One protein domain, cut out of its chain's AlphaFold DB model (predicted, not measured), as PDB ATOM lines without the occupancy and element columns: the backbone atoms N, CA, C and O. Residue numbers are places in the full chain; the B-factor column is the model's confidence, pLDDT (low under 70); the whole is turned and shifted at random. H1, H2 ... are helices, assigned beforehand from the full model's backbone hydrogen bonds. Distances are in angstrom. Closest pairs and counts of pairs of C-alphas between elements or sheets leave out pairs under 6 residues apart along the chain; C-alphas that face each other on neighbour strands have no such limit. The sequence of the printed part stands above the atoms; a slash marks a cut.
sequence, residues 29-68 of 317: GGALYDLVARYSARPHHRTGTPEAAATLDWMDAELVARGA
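AT A GLANCE: This is residues 29 to 68 of the 317 residues of an uncharacterized protein of Rhodospirillales bacterium (UniProt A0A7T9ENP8). The domain is a flat, open V of two helices, H2 and H1, which fold back on one another and are joined at the closed end by the loop of residues 41 to 49. The longer helix, H2, makes one arm and H1 the other; the two come near each other only toward the loop, and residues 29 to 34 of H1 stand free at the open end. The printed part has 40 residues with two named helices, H1 then H2 along the chain, and no named strand; the class is all helix. It is only just loose, close to compact, with a radius of gyration of the C-alphas of 11.0 A, and the C-alphas span 30 by 21 by 9 A.

HOW THE PARTS SIT: H2, residues 50 to 65, is the longest helix. H1, residues 29 to 40, is close to it but not clearly touching, with 1 pair of C-alphas within 8 A. The closest C-alphas of the two are those of Tyr 39 and Thr 55, 8.0 A apart. Their lines stand at a shallow tilt of 24 degrees, and they run opposite ways. The centres are 14.8 A apart. In H1 and H2 every O i to N i+4 pair is within hydrogen-bond range.

IN THESE COORDINATES: H2 runs from Pro 50, C-alpha at (8.779, -29.222, 28.838), to Ala 65, C-alpha at (25.714, -17.620, 38.391), a length of 22.6 A. H1 begins at Gly 29, C-alpha at (15.364, -3.680, 43.908), and ends at Ser 40, 16.2 A from first to last C-alpha.

THE WHOLE: The two C-alphas farthest apart are those of Gly 29 and Gly 48, 31.5 A. The printed part has no cut, and the link from H1 to H2, 9 residues, is short. The mean pLDDT of the printed part is 94.4, and no printed residue is under 70.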
ATOM      1  N   GLY A  29      16.771  -3.626  44.319       89.38
ATOM      2  CA  GLY A  29      15.364  -3.680  43.908       89.38
ATOM      3  C   GLY A  29      15.137  -3.775  42.393       89.38
ATOM      4  O   GLY A  29      14.334  -4.594  41.966       89.38
ATOM      5  N   GLY A  30      15.866  -3.003  41.581       91.38
ATOM      6  CA  GLY A  30      15.795  -3.085  40.117       91.38
ATOM      7  C   GLY A  30      16.280  -4.438  39.599       91.38
ATOM      8  O   GLY A  30      15.581  -5.091  38.838       91.38
ATOM      9  N   ALA A  31      17.407  -4.934  40.118       88.12
ATOM     10  CA  ALA A  31      17.918  -6.252  39.740       88.12
ATOM     11  C   ALA A  31      16.948  -7.395  40.115       88.12
ATOM     12  O   ALA A  31      16.821  -8.374  39.375       88.12
ATOM     13  N   LEU A  32      16.252  -7.278  41.254       91.44
ATOM     14  CA  LEU A  32      15.203  -8.222  41.646       91.44
ATOM     15  C   LEU A  32      13.979  -8.119  40.730       91.44
ATOM     16  O   LEU A  32      13.459  -9.149  40.306       91.44
ATOM     17  N   TYR A  33      13.536  -6.899  40.416       94.31
ATOM     18  CA  TYR A  33      12.431  -6.668  39.490       94.31
ATOM     19  C   TYR A  33      12.721  -7.289  38.121       94.31
ATOM     20  O   TYR A  33      11.905  -8.061  37.624       94.31
ATOM     21  N   ASP A  34      13.911  -7.052  37.568       94.56
ATOM     22  CA  ASP A  34      14.329  -7.615  36.282       94.56
ATOM     23  C   ASP A  34      14.337  -9.148  36.308       94.56
ATOM     24  O   ASP A  34      13.900  -9.792  35.355       94.56
ATOM     25  N   LEU A  35      14.796  -9.761  37.407       94.50
ATOM     26  CA  LEU A  35      14.776 -11.217  37.564       94.50
ATOM     27  C   LEU A  35      13.344 -11.772  37.578       94.50
ATOM     28  O   LEU A  35      13.063 -12.759  36.896       94.50
ATOM     29  N   VAL A  36      12.442 -11.136  38.333       96.12
ATOM     30  CA  VAL A  36      11.025 -11.525  38.385       96.12
ATOM     31  C   VAL A  36      10.372 -11.335  37.020       96.12
ATOM     32  O   VAL A  36       9.690 -12.241  36.556       96.12
ATOM     33  N   ALA A  37      10.632 -10.220  36.336       96.81
ATOM     34  CA  ALA A  37      10.113  -9.960  34.998       96.81
ATOM     35  C   ALA A  37      10.565 -11.034  33.994       96.81
ATOM     36  O   ALA A  37       9.736 -11.561  33.252       96.81
ATOM     37  N   ARG A  38      11.845 -11.436  34.017       97.00
ATOM     38  CA  ARG A  38      12.352 -12.542  33.181       97.00
ATOM     39  C   ARG A  38      11.688 -13.877  33.506       97.00
ATOM     40  O   ARG A  38      11.373 -14.629  32.588       97.00
ATOM     41  N   TYR A  39      11.465 -14.175  34.787       96.19
ATOM     42  CA  TYR A  39      10.740 -15.379  35.198       96.19
ATOM     43  C   TYR A  39       9.283 -15.357  34.713       96.19
ATOM     44  O   TYR A  39       8.814 -16.334  34.130       96.19
ATOM     45  N   SER A  40       8.583 -14.237  34.899       95.62
ATOM     46  CA  SER A  40       7.179 -14.057  34.514       95.62
ATOM     47  C   SER A  40       6.950 -14.022  33.004       95.62
ATOM     48  O   SER A  40       5.874 -14.405  32.559       95.62
ATOM     49  N   ALA A  41       7.938 -13.599  32.211       96.19
ATOM     50  CA  ALA A  41       7.856 -13.584  30.749       96.19
ATOM     51  C   ALA A  41       7.902 -14.986  30.117       96.19
ATOM     52  O   ALA A  41       7.732 -15.132  28.905       96.19
ATOM     53  N   ARG A  42       8.163 -16.029  30.910       94.62
ATOM     54  CA  ARG A  42       8.212 -17.394  30.398       94.62
ATOM     55  C   ARG A  42       6.837 -17.962  30.076       94.62
ATOM     56  O   ARG A  42       5.858 -17.598  30.727       94.62
ATOM     57  N   PRO A  43       6.774 -18.939  29.152       95.12
ATOM     58  CA  PRO A  43       5.574 -19.735  28.948       95.12
ATOM     59  C   PRO A  43       5.047 -20.353  30.247       95.12
ATOM     60  O   PRO A  43       5.773 -20.526  31.235       95.12
ATOM     61  N   HIS A  44       3.766 -20.722  30.227       91.69
ATOM     62  CA  HIS A  44       3.113 -21.388  31.346       91.69
ATOM     63  C   HIS A  44       3.818 -22.715  31.671       91.69
ATOM     64  O   HIS A  44       3.685 -23.706  30.962       91.69
ATOM     65  N   HIS A  45       4.566 -22.726  32.769       93.38
ATOM     66  CA  HIS A  45       5.497 -23.790  33.135       93.38
ATOM     67  C   HIS A  45       4.885 -24.723  34.182       93.38
ATOM     68  O   HIS A  45       5.367 -24.871  35.306       93.38
ATOM     69  N   ARG A  46       3.765 -25.348  33.818       90.81
ATOM     70  CA  ARG A  46       3.071 -26.303  34.688       90.81
ATOM     71  C   ARG A  46       3.959 -27.519  34.974       90.81
ATOM     72  O   ARG A  46       4.596 -28.042  34.068       90.81
ATOM     73  N   THR A  47       3.970 -28.013  36.209       91.56
ATOM     74  CA  THR A  47       4.769 -29.184  36.616       91.56
ATOM     75  C   THR A  47       4.610 -30.374  35.655       91.56
ATOM     76  O   THR A  47       3.487 -30.746  35.307       91.56
ATOM     77  N   GLY A  48       5.739 -30.963  35.247       87.94
ATOM     78  CA  GLY A  48       5.812 -32.083  34.296       87.94
ATOM     79  C   GLY A  48       5.633 -31.700  32.819       87.94
ATOM     80  O   GLY A  48       5.454 -32.570  31.975       87.94
ATOM     81  N   THR A  49       5.651 -30.407  32.482       90.44
ATOM     82  CA  THR A  49       5.717 -29.937  31.084       90.44
ATOM     83  C   THR A  49       7.162 -29.649  30.656       90.44
ATOM     84  O   THR A  49       7.998 -29.355  31.519       90.44
ATOM     85  N   PRO A  50       7.481 -29.677  29.346       93.19
ATOM     86  CA  PRO A  50       8.779 -29.222  28.838       93.19
ATOM     87  C   PRO A  50       9.131 -27.794  29.282       93.19
ATOM     88  O   PRO A  50      10.279 -27.505  29.615       93.19
ATOM     89  N   GLU A  51       8.137 -26.911  29.366       94.94
ATOM     90  CA  GLU A  51       8.286 -25.531  29.829       94.94
ATOM     91  C   GLU A  51       8.710 -25.463  31.304       94.94
ATOM     92  O   GLU A  51       9.512 -24.603  31.681       94.94
ATOM     93  N   ALA A  52       8.216 -26.376  32.149       94.62
ATOM     94  CA  ALA A  52       8.680 -26.505  33.530       94.62
ATOM     95  C   ALA A  52      10.136 -26.964  33.613       94.62
ATOM     96  O   ALA A  52      10.896 -26.374  34.380       94.62
ATOM     97  N   ALA A  53      10.544 -27.944  32.803       94.75
ATOM     98  CA  ALA A  53      11.938 -28.385  32.750       94.75
ATOM     99  C   ALA A  53      12.875 -27.240  32.321       94.75
ATOM    100  O   ALA A  53      13.816 -26.913  33.040       94.75
ATOM    101  N   ALA A  54      12.541 -26.533  31.237       96.38
ATOM    102  CA  ALA A  54      13.310 -25.376  30.770       96.38
ATOM    103  C   ALA A  54      13.360 -24.232  31.803       96.38
ATOM    104  O   ALA A  54      14.354 -23.510  31.921       96.38
ATOM    105  N   THR A  55      12.284 -24.058  32.574       96.88
ATOM    106  CA  THR A  55      12.243 -23.073  33.659       96.88
ATOM    107  C   THR A  55      13.181 -23.460  34.799       96.88
ATOM    108  O   THR A  55      13.899 -22.593  35.299       96.88
ATOM    109  N   LEU A  56      13.224 -24.742  35.175       96.81
ATOM    110  CA  LEU A  56      14.157 -25.262  36.177       96.81
ATOM    111  C   LEU A  56      15.613 -25.127  35.719       96.81
ATOM    112  O   LEU A  56      16.437 -24.659  36.496       96.81
ATOM    113  N   ASP A  57      15.925 -25.440  34.460       97.56
ATOM    114  CA  ASP A  57      17.288 -25.311  33.919       97.56
ATOM    115  C   ASP A  57      17.826 -23.885  34.004       97.56
ATOM    116  O   ASP A  57      18.981 -23.647  34.350       97.56
ATOM    117  N   TRP A  58      16.971 -22.904  33.754       97.56
ATOM    118  CA  TRP A  58      17.356 -21.513  33.939       97.56
ATOM    119  C   TRP A  58      17.413 -21.083  35.396       97.56
ATOM    120  O   TRP A  58      18.281 -20.287  35.730       97.56
ATOM    121  N   MET A  59      16.519 -21.570  36.263       97.44
ATOM    122  CA  MET A  59      16.630 -21.270  37.695       97.44
ATOM    123  C   MET A  59      17.962 -21.786  38.236       97.44
ATOM    124  O   MET A  59      18.646 -21.066  38.954       97.44
ATOM    125  N   ASP A  60      18.344 -23.001  37.847       97.62
ATOM    126  CA  ASP A  60      19.640 -23.609  38.137       97.62
ATOM    127  C   ASP A  60      20.790 -22.702  37.664       97.62
ATOM    128  O   ASP A  60      21.605 -22.264  38.475       97.62
ATOM    129  N   ALA A  61      20.777 -22.282  36.392       97.12
ATOM    130  CA  ALA A  61      21.781 -21.369  35.845       97.12
ATOM    131  C   ALA A  61      21.850 -20.018  36.588       97.12
ATOM    132  O   ALA A  61      22.941 -19.536  36.895       97.12
ATOM    133  N   GLU A  62      20.709 -19.406  36.920       96.06
ATOM    134  CA  GLU A  62      20.657 -18.154  37.688       96.06
ATOM    135  C   GLU A  62      21.226 -18.351  39.108       96.06
ATOM    136  O   GLU A  62      21.943 -17.487  39.622       96.06
ATOM    137  N   LEU A  63      20.955 -19.485  39.751       95.56
ATOM    138  CA  LEU A  63      21.480 -19.805  41.079       95.56
ATOM    139  C   LEU A  63      22.995 -20.050  41.040       95.56
ATOM    140  O   LEU A  63      23.725 -19.470  41.849       95.56
ATOM    141  N   VAL A  64      23.484 -20.833  40.075       95.81
ATOM    142  CA  VAL A  64      24.919 -21.088  39.865       95.81
ATOM    143  C   VAL A  64      25.670 -19.793  39.562       95.81
ATOM    144  O   VAL A  64      26.702 -19.529  40.178       95.81
ATOM    145  N   ALA A  65      25.125 -18.928  38.701       94.25
ATOM    146  CA  ALA A  65      25.714 -17.620  38.391       94.25
ATOM    147  C   ALA A  65      25.846 -16.704  39.625       94.25
ATOM    148  O   ALA A  65      26.649 -15.774  39.628       94.25
ATOM    149  N   ARG A  66      25.083 -16.972  40.693       91.88
ATOM    150  CA  ARG A  66      25.142 -16.264  41.984       91.88
ATOM    151  C   ARG A  66      26.005 -16.983  43.026       91.88
ATOM    152  O   ARG A  66      25.952 -16.643  44.205       91.88
ATOM    153  N   GLY A  67      26.792 -17.970  42.604       94.00
ATOM    154  CA  GLY A  67      27.701 -18.726  43.465       94.00
ATOM    155  C   GLY A  67      27.015 -19.801  44.306       94.00
ATOM    156  O   GLY A  67      27.600 -20.268  45.284       94.00
ATOM    157  N   ALA A  68      25.783 -20.196  43.971       96.12
ATOM    158  CA  ALA A  68      25.127 -21.297  44.664       96.12
ATOM    159  C   ALA A  68      25.661 -22.655  44.197       96.12
ATOM    160  O   ALA A  68      25.935 -22.870  43.017       96.12
TER     161      ALA A  68